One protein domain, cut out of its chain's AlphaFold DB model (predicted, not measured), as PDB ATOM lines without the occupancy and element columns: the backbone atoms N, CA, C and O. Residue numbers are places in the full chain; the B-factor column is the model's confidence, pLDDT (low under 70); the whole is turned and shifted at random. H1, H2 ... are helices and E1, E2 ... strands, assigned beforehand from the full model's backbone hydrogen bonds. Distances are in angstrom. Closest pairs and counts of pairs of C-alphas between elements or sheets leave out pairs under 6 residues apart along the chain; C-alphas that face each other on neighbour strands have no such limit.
ATOM      1  N   ALA A 126     -29.773  -1.203 -34.005       73.06
ATOM      2  CA  ALA A 126     -28.514  -1.643 -34.595       73.06
ATOM      3  C   ALA A 126     -27.682  -0.444 -35.067       73.06
ATOM      4  O   ALA A 126     -26.484  -0.390 -34.816       73.06
ATOM      5  N   SER A 127     -28.309   0.555 -35.694       75.81
ATOM      6  CA  SER A 127     -27.623   1.777 -36.131       75.81
ATOM      7  C   SER A 127     -27.089   2.591 -34.948       75.81
ATOM      8  O   SER A 127     -25.964   3.081 -35.007       75.81
ATOM      9  N   ALA A 128     -27.847   2.699 -33.851       81.00
ATOM     10  CA  ALA A 128     -27.398   3.349 -32.619       81.00
ATOM     11  C   ALA A 128     -26.218   2.598 -31.972       81.00
ATOM     12  O   ALA A 128     -25.229   3.220 -31.579       81.00
ATOM     13  N   ALA A 129     -26.275   1.265 -31.925       80.75
ATOM     14  CA  ALA A 129     -25.182   0.427 -31.438       80.75
ATOM     15  C   ALA A 129     -23.920   0.548 -32.314       80.75
ATOM     16  O   ALA A 129     -22.809   0.668 -31.793       80.75
ATOM     17  N   LEU A 130     -24.079   0.586 -33.641       81.25
ATOM     18  CA  LEU A 130     -22.979   0.807 -34.583       81.25
ATOM     19  C   LEU A 130     -22.360   2.203 -34.427       81.25
ATOM     20  O   LEU A 130     -21.137   2.331 -34.492       81.25
ATOM     21  N   GLN A 131     -23.169   3.236 -34.174       87.62
ATOM     22  CA  GLN A 131     -22.663   4.582 -33.897       87.62
ATOM     23  C   GLN A 131     -21.867   4.620 -32.588       87.62
ATOM     24  O   GLN A 131     -20.757   5.147 -32.566       87.62
ATOM     25  N   LEU A 132     -22.369   3.991 -31.521       91.00
ATOM     26  CA  LEU A 132     -21.632   3.871 -30.261       91.00
ATOM     27  C   LEU A 132     -20.281   3.168 -30.467       91.00
ATOM     28  O   LEU A 132     -19.264   3.600 -29.928       91.00
ATOM     29  N   MET A 133     -20.243   2.107 -31.277       89.31
ATOM     30  CA  MET A 133     -18.986   1.446 -31.634       89.31
ATOM     31  C   MET A 133     -18.032   2.355 -32.407       89.31
ATOM     32  O   MET A 133     -16.825   2.313 -32.167       89.31
ATOM     33  N   HIS A 134     -18.553   3.146 -33.346       92.12
ATOM     34  CA  HIS A 134     -17.758   4.117 -34.087       92.12
ATOM     35  C   HIS A 134     -17.121   5.139 -33.137       92.12
ATOM     36  O   HIS A 134     -15.924   5.409 -33.243       92.12
ATOM     37  N   ASP A 135     -17.887   5.635 -32.169       94.94
ATOM     38  CA  ASP A 135     -17.413   6.612 -31.193       94.94
ATOM     39  C   ASP A 135     -16.362   5.997 -30.256       94.94
ATOM     40  O   ASP A 135     -15.278   6.558 -30.105       94.94
ATOM     41  N   LEU A 136     -16.603   4.787 -29.731       94.69
ATOM     42  CA  LEU A 136     -15.617   4.047 -28.930       94.69
ATOM     43  C   LEU A 136     -14.317   3.809 -29.708       94.69
ATOM     44  O   LEU A 136     -13.224   4.012 -29.178       94.69
ATOM     45  N   ARG A 137     -14.416   3.415 -30.982       94.31
ATOM     46  CA  ARG A 137     -13.254   3.238 -31.858       94.31
ATOM     47  C   ARG A 137     -12.516   4.556 -32.082       94.31
ATOM     48  O   ARG A 137     -11.286   4.555 -32.099       94.31
ATOM     49  N   SER A 138     -13.240   5.659 -32.262       96.69
ATOM     50  CA  SER A 138     -12.649   6.989 -32.413       96.69
ATOM     51  C   SER A 138     -11.868   7.383 -31.157       96.69
ATOM     52  O   SER A 138     -10.697   7.735 -31.271       96.69
ATOM     53  N   THR A 139     -12.446   7.195 -29.966       95.88
ATOM     54  CA  THR A 139     -11.766   7.413 -28.678       95.88
ATOM     55  C   THR A 139     -10.500   6.565 -28.553       95.88
ATOM     56  O   THR A 139      -9.435   7.092 -28.250       95.88
ATOM     57  N   ILE A 140     -10.568   5.266 -28.864       95.94
ATOM     58  CA  ILE A 140      -9.391   4.379 -28.836       95.94
ATOM     59  C   ILE A 140      -8.319   4.840 -29.835       95.94
ATOM     60  O   ILE A 140      -7.128   4.726 -29.558       95.94
ATOM     61  N   SER A 141      -8.717   5.357 -30.999       96.31
ATOM     62  CA  SER A 141      -7.779   5.842 -32.014       96.31
ATOM     63  C   SER A 141      -7.078   7.137 -31.607       96.31
ATOM     64  O   SER A 141      -5.936   7.338 -32.014       96.31
ATOM     65  N   VAL A 142      -7.756   8.017 -30.868       95.88
ATOM     66  CA  VAL A 142      -7.208   9.306 -30.421       95.88
ATOM     67  C   VAL A 142      -6.343   9.120 -29.177       95.88
ATOM     68  O   VAL A 142      -5.190   9.545 -29.162       95.88
ATOM     69  N   ASP A 143      -6.869   8.431 -28.167       95.25
ATOM     70  CA  ASP A 143      -6.209   8.290 -26.863       95.25
ATOM     71  C   ASP A 143      -5.220   7.115 -26.827       95.25
ATOM     72  O   ASP A 143      -4.387   7.000 -25.926       95.25
ATOM     73  N   GLY A 144      -5.302   6.220 -27.812       95.88
ATOM     74  CA  GLY A 144      -4.551   4.976 -27.854       95.88
ATOM     75  C   GLY A 144      -5.125   3.893 -26.934       95.88
ATOM     76  O   GLY A 144      -6.183   4.021 -26.312       95.88
ATOM     77  N   LEU A 145      -4.396   2.777 -26.846       96.12
ATOM     78  CA  LEU A 145      -4.771   1.617 -26.022       96.12
ATOM     79  C   LEU A 145      -4.568   1.848 -24.520       96.12
ATOM     80  O   LEU A 145      -5.104   1.107 -23.698       96.12
ATOM     81  N   VAL A 146      -3.764   2.846 -24.164       96.81
ATOM     82  CA  VAL A 146      -3.325   3.098 -22.797       96.81
ATOM     83  C   VAL A 146      -3.465   4.582 -22.515       96.81
ATOM     84  O   VAL A 146      -2.818   5.403 -23.161       96.81
ATOM     85  N   VAL A 147      -4.282   4.908 -21.520       96.19
ATOM     86  CA  VAL A 147      -4.463   6.272 -21.039       96.19
ATOM     87  C   VAL A 147      -3.396   6.555 -19.988       96.19
ATOM     88  O   VAL A 147      -3.208   5.802 -19.024       96.19
ATOM     89  N   LYS A 148      -2.668   7.649 -20.197       96.12
ATOM     90  CA  LYS A 148      -1.656   8.152 -19.270       96.12
ATOM     91  C   LYS A 148      -2.364   8.978 -18.203       96.12
ATOM     92  O   LYS A 148      -2.975   9.989 -18.523       96.12
ATOM     93  N   VAL A 149      -2.289   8.544 -16.949       96.44
ATOM     94  CA  VAL A 149      -2.823   9.300 -15.813       96.44
ATOM     95  C   VAL A 149      -1.684  10.136 -15.227       96.44
ATOM     96  O   VAL A 149      -0.682   9.550 -14.788       96.44
ATOM     97  N   PRO A 150      -1.794  11.477 -15.238       97.25
ATOM     98  CA  PRO A 150      -0.771  12.338 -14.670       97.25
ATOM     99  C   PRO A 150      -0.659  12.113 -13.161       97.25
ATOM    100  O   PRO A 150      -1.623  11.744 -12.487       97.25
ATOM    101  N   MET A 151       0.543  12.300 -12.628       97.12
ATOM    102  CA  MET A 151       0.781  12.268 -11.194       97.12
ATOM    103  C   MET A 151       0.184  13.529 -10.568       97.12
ATOM    104  O   MET A 151       0.460  14.637 -11.021       97.12
ATOM    105  N   ILE A 152      -0.640  13.340  -9.542       97.31
ATOM    106  CA  ILE A 152      -1.294  14.417  -8.802       97.31
ATOM    107  C   ILE A 152      -0.620  14.514  -7.430       97.31
ATOM    108  O   ILE A 152      -0.354  13.483  -6.805       97.31
ATOM    109  N   ASP A 153      -0.300  15.729  -6.992       97.00
ATOM    110  CA  ASP A 153       0.240  15.983  -5.656       97.00
ATOM    111  C   ASP A 153      -0.846  15.870  -4.561       97.00
ATOM    112  O   ASP A 153      -2.018  15.593  -4.823       97.00
ATOM    113  N   SER A 154      -0.471  16.065  -3.296       96.81
ATOM    114  CA  SER A 154      -1.428  16.051  -2.178       96.81
ATOM    115  C   SER A 154      -2.459  17.184  -2.222       96.81
ATOM    116  O   SER A 154      -3.461  17.118  -1.513       96.81
ATOM    117  N   GLU A 155      -2.212  18.222  -3.017       95.44
ATOM    118  CA  GLU A 155      -3.053  19.412  -3.146       95.44
ATOM    119  C   GLU A 155      -4.004  19.328  -4.353       95.44
ATOM    120  O   GLU A 155      -4.906  20.153  -4.486       95.44
ATOM    121  N   GLY A 156      -3.861  18.302  -5.197       95.38
ATOM    122  CA  GLY A 156      -4.684  18.101  -6.385       95.38
ATOM    123  C   GLY A 156      -4.094  18.683  -7.673       95.38
ATOM    124  O   GLY A 156      -4.768  18.641  -8.705       95.38
ATOM    125  N   ASN A 157      -2.864  19.199  -7.657       96.94
ATOM    126  CA  ASN A 157      -2.217  19.756  -8.843       96.94
ATOM    127  C   ASN A 157      -1.459  18.677  -9.628       96.94
ATOM    128  O   ASN A 157      -0.882  17.745  -9.062       96.94
ATOM    129  N   VAL A 158      -1.442  18.819 -10.955       97.19
ATOM    130  CA  VAL A 158      -0.671  17.947 -11.848       97.19
ATOM    131  C   VAL A 158       0.812  18.277 -11.719       97.19
ATOM    132  O   VAL A 158       1.229  19.412 -11.938       97.19
ATOM    133  N   VAL A 159       1.622  17.268 -11.404       96.50
ATOM    134  CA  VAL A 159       3.073  17.418 -11.307       96.50
ATOM    135  C   VAL A 159       3.664  17.539 -12.714       96.50
ATOM    136  O   VAL A 159       3.640  16.590 -13.502       96.50
ATOM    137  N   THR A 160       4.227  18.703 -13.025       97.38
ATOM    138  CA  THR A 160       4.931  18.983 -14.284       97.38
ATOM    139  C   THR A 160       6.445  18.988 -14.079       97.38
ATOM    140  O   THR A 160       6.935  19.433 -13.042       97.38
ATOM    141  N   ARG A 161       7.210  18.519 -15.072       95.69
ATOM    142  CA  ARG A 161       8.675  18.681 -15.116       95.69
ATOM    143  C   ARG A 161       9.062  20.125 -15.438       95.69
ATOM    144  O   ARG A 161       8.226  20.906 -15.879       95.69
ATOM    145  N   GLU A 162      10.351  20.438 -15.298       95.94
ATOM    146  CA  GLU A 162      10.931  21.730 -15.709       95.94
ATOM    147  C   GLU A 162      10.629  22.069 -17.181       95.94
ATOM    148  O   GLU A 162      10.381  23.223 -17.510       95.94
ATOM    149  N   ASP A 163      10.524  21.051 -18.043       94.19
ATOM    150  CA  ASP A 163      10.177  21.195 -19.465       94.19
ATOM    151  C   ASP A 163       8.679  21.467 -19.726       94.19
ATOM    152  O   ASP A 163       8.236  21.483 -20.874       94.19
ATOM    153  N   GLY A 164       7.858  21.582 -18.677       94.75
ATOM    154  CA  GLY A 164       6.401  21.722 -18.779       94.75
ATOM    155  C   GLY A 164       5.664  20.435 -19.172       94.75
ATOM    156  O   GLY A 164       4.451  20.452 -19.359       94.75
ATOM    157  N   THR A 165       6.369  19.306 -19.289       95.38
ATOM    158  CA  THR A 165       5.748  18.005 -19.575       95.38
ATOM    159  C   THR A 165       5.166  17.382 -18.308       95.38
ATOM    160  O   THR A 165       5.797  17.381 -17.250       95.38
ATOM    161  N   GLU A 166       3.955  16.836 -18.406       96.81
ATOM    162  CA  GLU A 166       3.289  16.159 -17.289       96.81
ATOM    163  C   GLU A 166       4.032  14.873 -16.902       96.81
ATOM    164  O   GLU A 166       4.382  14.043 -17.751       96.81
ATOM    165  N   VAL A 167       4.261  14.679 -15.602       96.50
ATOM    166  CA  VAL A 167       4.820  13.428 -15.085       96.50
ATOM    167  C   VAL A 167       3.719  12.374 -15.080       96.50
ATOM    168  O   VAL A 167       2.719  12.499 -14.378       96.50
ATOM    169  N   ILE A 168       3.902  11.307 -15.854       96.88
ATOM    170  CA  ILE A 168       2.948  10.196 -15.918       96.88
ATOM    171  C   ILE A 168       3.116   9.339 -14.660       96.88
ATOM    172  O   ILE A 168       4.148   8.691 -14.488       96.88
ATOM    173  N   GLY A 169       2.100   9.316 -13.795       96.56
ATOM    174  CA  GLY A 169       2.115   8.523 -12.563       96.56
ATOM    175  C   GLY A 169       1.713   7.068 -12.794       96.56
ATOM    176  O   GLY A 169       2.293   6.152 -12.213       96.56
ATOM    177  N   LYS A 170       0.724   6.833 -13.665       97.25
ATOM    178  CA  LYS A 170       0.233   5.486 -13.974       97.25
ATOM    179  C   LYS A 170      -0.237   5.390 -15.416       97.25
ATOM    180  O   LYS A 170      -0.803   6.323 -15.974       97.25
ATOM    181  N   MET A 171      -0.039   4.219 -16.003       97.31
ATOM    182  CA  MET A 171      -0.617   3.849 -17.287       97.31
ATOM    183  C   MET A 171      -1.765   2.869 -17.041       97.31
ATOM    184  O   MET A 171      -1.566   1.829 -16.412       97.31
ATOM    185  N   ILE A 172      -2.973   3.235 -17.470       96.88
ATOM    186  CA  ILE A 172      -4.188   2.426 -17.309       96.88
ATOM    187  C   ILE A 172      -4.685   2.037 -18.707       96.88
ATOM    188  O   ILE A 172      -4.667   2.886 -19.600       96.88
ATOM    189  N   PRO A 173      -5.102   0.780 -18.946       97.06
ATOM    190  CA  PRO A 173      -5.733   0.416 -20.213       97.06
ATOM    191  C   PRO A 173      -6.959   1.298 -20.475       97.06
ATOM    192  O   PRO A 173      -7.708   1.621 -19.553       97.06
ATOM    193  N   ASN A 174      -7.159   1.693 -21.730       96.38
ATOM    194  CA  ASN A 174      -8.278   2.548 -22.107       96.38
ATOM    195  C   ASN A 174      -9.616   1.824 -21.834       96.38
ATOM    196  O   ASN A 174      -9.851   0.766 -22.422       96.38
ATOM    197  N   PRO A 175     -10.518   2.364 -20.989       95.56
ATOM    198  CA  PRO A 175     -11.787   1.703 -20.674       95.56
ATOM    199  C   PRO A 175     -12.698   1.548 -21.900       95.56
ATOM    200  O   PRO A 175     -13.477   0.596 -21.969       95.56
ATOM    201  N   ALA A 176     -12.564   2.424 -22.907       95.75
ATOM    202  CA  ALA A 176     -13.302   2.309 -24.163       95.75
ATOM    203  C   ALA A 176     -12.978   1.003 -24.899       95.75
ATOM    204  O   ALA A 176     -13.845   0.446 -25.570       95.75
ATOM    205  N   TYR A 177     -11.760   0.476 -24.728       94.81
ATOM    206  CA  TYR A 177     -11.346  -0.796 -25.307       94.81
ATOM    207  C   TYR A 177     -12.206  -1.947 -24.777       94.81
ATOM    208  O   TYR A 177     -12.824  -2.666 -25.556       94.81
ATOM    209  N   GLU A 178     -12.332  -2.087 -23.456       94.44
ATOM    210  CA  GLU A 178     -13.134  -3.155 -22.851       94.44
ATOM    211  C   GLU A 178     -14.614  -3.057 -23.253       94.44
ATOM    212  O   GLU A 178     -15.238  -4.064 -23.595       94.44
ATOM    213  N   MET A 179     -15.168  -1.839 -23.269       94.56
ATOM    214  CA  MET A 179     -16.551  -1.607 -23.696       94.56
ATOM    215  C   MET A 179     -16.761  -1.954 -25.171       94.56
ATOM    216  O   MET A 179     -17.791  -2.532 -25.519       94.56
ATOM    217  N   PHE A 180     -15.785  -1.653 -26.029       94.25
ATOM    218  CA  PHE A 180     -15.832  -1.977 -27.450       94.25
ATOM    219  C   PHE A 180     -15.875  -3.493 -27.681       94.25
ATOM    220  O   PHE A 180     -16.791  -3.977 -28.343       94.25
ATOM    221  N   PHE A 181     -14.967  -4.264 -27.070       91.06
ATOM    222  CA  PHE A 181     -14.957  -5.727 -27.224       91.06
ATOM    223  C   PHE A 181     -16.203  -6.392 -26.648       91.06
ATOM    224  O   PHE A 181     -16.807  -7.222 -27.322       91.06
ATOM    225  N   LYS A 182     -16.655  -5.975 -25.458       91.75
ATOM    226  CA  LYS A 182     -17.903  -6.491 -24.874       91.75
ATOM    227  C   LYS A 182     -19.122  -6.182 -25.741       91.75
ATOM    228  O   LYS A 182     -20.046  -6.991 -25.806       91.75
ATOM    229  N   SER A 183     -19.144  -5.023 -26.400       90.69
ATOM    230  CA  SER A 183     -20.229  -4.658 -27.318       90.69
ATOM    231  C   SER A 183     -20.192  -5.508 -28.587       90.69
ATOM    232  O   SER A 183     -21.230  -6.017 -28.999       90.69
ATOM    233  N   MET A 184     -19.004  -5.730 -29.163       88.06
ATOM    234  CA  MET A 184     -18.828  -6.627 -30.309       88.06
ATOM    235  C   MET A 184     -19.249  -8.067 -29.986       88.06
ATOM    236  O   MET A 184     -20.036  -8.642 -30.736       88.06
ATOM    237  N   GLU A 185     -18.820  -8.620 -28.844       87.44
ATOM    238  CA  GLU A 185     -19.228  -9.960 -28.394       87.44
ATOM    239  C   GLU A 185     -20.749 -10.079 -28.247       87.44
ATOM    240  O   GLU A 185     -21.341 -11.049 -28.717       87.44
ATOM    241  N   ARG A 186     -21.408  -9.079 -27.648       87.12
ATOM    242  CA  ARG A 186     -22.873  -9.075 -27.483       87.12
ATOM    243  C   ARG A 186     -23.637  -8.965 -28.798       87.12
ATOM    244  O   ARG A 186     -24.746  -9.479 -28.883       87.12
ATOM    245  N   MET A 187     -23.062  -8.313 -29.805       83.12
ATOM    246  CA  MET A 187     -23.635  -8.265 -31.152       83.12
ATOM    247  C   MET A 187     -23.352  -9.532 -31.967       83.12
ATOM    248  O   MET A 187     -23.739  -9.598 -33.131       83.12
ATOM    249  N   GLY A 188     -22.674 -10.529 -31.390       82.00
ATOM    250  CA  GLY A 188     -22.254 -11.727 -32.114       82.00
ATOM    251  C   GLY A 188     -21.153 -11.449 -33.138       82.00
ATOM    252  O   GLY A 188     -20.851 -12.300 -33.963       82.00
ATOM    253  N   ILE A 189     -20.530 -10.269 -33.097       82.31
ATOM    254  CA  ILE A 189     -19.399  -9.921 -33.953       82.31
ATOM    255  C   ILE A 189     -18.141 -10.389 -33.226       82.31
ATOM    256  O   ILE A 189     -17.426  -9.606 -32.602       82.31
ATOM    257  N   ASN A 190     -17.892 -11.696 -33.233       79.00
ATOM    258  CA  ASN A 190     -16.685 -12.228 -32.619       79.00
ATOM    259  C   ASN A 190     -15.501 -12.073 -33.601       79.00
ATOM    260  O   ASN A 190     -15.614 -12.327 -34.803       79.00
ATOM    261  N   LEU A 191     -14.349 -11.606 -33.102       67.06
ATOM    262  CA  LEU A 191     -13.150 -11.427 -33.928       67.06
ATOM    263  C   LEU A 191     -12.667 -12.743 -34.575       67.06
ATOM    264  O   LEU A 191     -12.258 -12.684 -35.729       67.06
ATOM    265  N   PRO A 192     -12.693 -13.910 -33.900       63.62
ATOM    266  CA  PRO A 192     -12.422 -15.208 -34.537       63.62
ATOM    267  C   PRO A 192     -13.310 -15.571 -35.748       63.62
ATOM    268  O   PRO A 192     -12.844 -16.267 -36.646       63.62
ATOM    269  N   GLU A 193     -14.554 -15.103 -35.803       60.25
ATOM    270  CA  GLU A 193     -15.504 -15.314 -36.901       60.25
ATOM    271  C   GLU A 193     -15.306 -14.273 -38.005       60.25
ATOM    272  O   GLU A 193     -15.316 -14.614 -39.188       60.25
ATOM    273  N   MET A 194     -15.044 -13.012 -37.636       61.16
ATOM    274  CA  MET A 194     -14.734 -11.937 -38.590       61.16
ATOM    275  C   MET A 194     -13.347 -12.084 -39.226       61.16
ATOM    276  O   MET A 194     -13.141 -11.747 -40.392       61.16
ATOM    277  N   LEU A 195     -12.381 -12.594 -38.468       52.91
ATOM    278  CA  LEU A 195     -11.054 -12.934 -38.940       52.91
ATOM    279  C   LEU A 195     -11.043 -14.431 -39.176       52.91
ATOM    280  O   LEU A 195     -10.668 -15.205 -38.298       52.91
ATOM    281  N   ALA A 196     -11.419 -14.789 -40.404       59.53
ATOM    282  CA  ALA A 196     -11.259 -16.073 -41.074       59.53
ATOM    283  C   ALA A 196      -9.810 -16.610 -41.036       59.53
ATOM    284  O   ALA A 196      -9.215 -16.941 -42.063       59.53
ATOM    285  N   THR A 197      -9.213 -16.708 -39.855       64.88
ATOM    286  CA  THR A 197      -7.983 -17.436 -39.636       64.88
ATOM    287  C   THR A 197      -8.292 -18.896 -39.957       64.88
ATOM    288  O   THR A 197      -9.336 -19.411 -39.539       64.88
ATOM    289  N   PRO A 198      -7.424 -19.599 -40.703       65.56
ATOM    290  CA  PRO A 198      -7.653 -21.000 -41.051       65.56
ATOM    291  C   PRO A 198      -7.964 -21.869 -39.826       65.56
ATOM    292  O   PRO A 198      -8.740 -22.812 -39.921       65.56
ATOM    293  N   LYS A 199      -7.415 -21.504 -38.659       71.38
ATOM    294  CA  LYS A 199      -7.661 -22.170 -37.379       71.38
ATOM    295  C   LYS A 199      -9.077 -21.941 -36.838       71.38
ATOM    296  O   LYS A 199      -9.689 -22.905 -36.396       71.38
ATOM    297  N   ALA A 200      -9.607 -20.716 -36.896       66.00
ATOM    298  CA  ALA A 200     -10.990 -20.446 -36.498       66.00
ATOM    299  C   ALA A 200     -11.988 -21.100 -37.464       66.00
ATOM    300  O   ALA A 200     -12.937 -21.733 -37.019       66.00
ATOM    301  N   LYS A 201     -11.706 -21.071 -38.776       69.25
ATOM    302  CA  LYS A 201     -12.486 -21.818 -39.778       69.25
ATOM    303  C   LYS A 201     -12.463 -23.328 -39.537       69.25
ATOM    304  O   LYS A 201     -13.491 -23.978 -39.677       69.25
ATOM    305  N   ALA A 202     -11.308 -23.889 -39.175       74.88
ATOM    306  CA  ALA A 202     -11.190 -25.306 -38.847       74.88
ATOM    307  C   ALA A 202     -11.957 -25.664 -37.566       74.88
ATOM    308  O   ALA A 202     -12.631 -26.685 -37.543       74.88
TER     309      ALA A 202
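What this domain is: This is residues 126 to 202 of the 238 residues of an uncharacterized protein of Xanthomonas codiaei (UniProt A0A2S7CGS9). A two-stranded hairpin, E1 and E2, has a long loop at one end; from its other end two helices, H1 and H2, run side by side, and a tail with the short helices H3 and H4 follows H2. Residues 194 to 199 of this tail stick out free. The printed part has 77 residues, with four named helices and two named strands in the order H1, E1, E2, H2, H3, H4; the sheet E1 - E2 is antiparallel and the class is mixed, helices and strands. The whole is extended, with a radius of gyration of the C-alphas of 18.2 A, and spans 55 by 31 by 20 A.

How they stand to each other: E1, residues 146 to 150, and E2, residues 168 to 173, form an antiparallel hairpin at 152 degrees between their directions. N 147 and O 172 are within hydrogen-bond range at 2.8 A, as are N 172 and O 147 at 3.0 A. H1, residues 126 to 143, touches H2, residues 175 to 186, with residues 133 to 140 alone; their closest C-alphas, of Leu 136 and Ala 176, are 5.6 A apart. They run opposite ways at a shallow tilt of 30 degrees. H3, residues 191 to 194, is only just apart from H2, the closest C-alphas 8.3 A apart. H3 and H4, residues 198 to 202, only just touch, with 3 pairs of C-alphas within 8 A, and only at the corner; the closest C-alphas, of Pro 192 and Ala 200, are 5.8 A apart. Every O i to N i+4 pair is within hydrogen-bond range in H1, H2 and H4; H3 is too short for such a pair.

Where its parts are: From first to last C-alpha, E1 measures 12.6 A, E2 13.8 A, H1 25.6 A and H2 16.9 A. H1 begins at C-alpha 126, (-28.514, -1.643, -34.595). E1 begins at C-alpha 146, (-3.325, 3.098, -22.797), and H4 ends at C-alpha 202, (-11.190, -25.306, -38.847).

The domain as a whole: The two C-alphas farthest apart, of Glu 155 and Ala 202, are 57.8 A apart. The printed part has no cut. The link from E1 to E2, residues 151 to 167, is long; the other links are tight. Mean pLDDT of the printed part is 88.4, with residues 191 to 198 and 200 to 201 under 70.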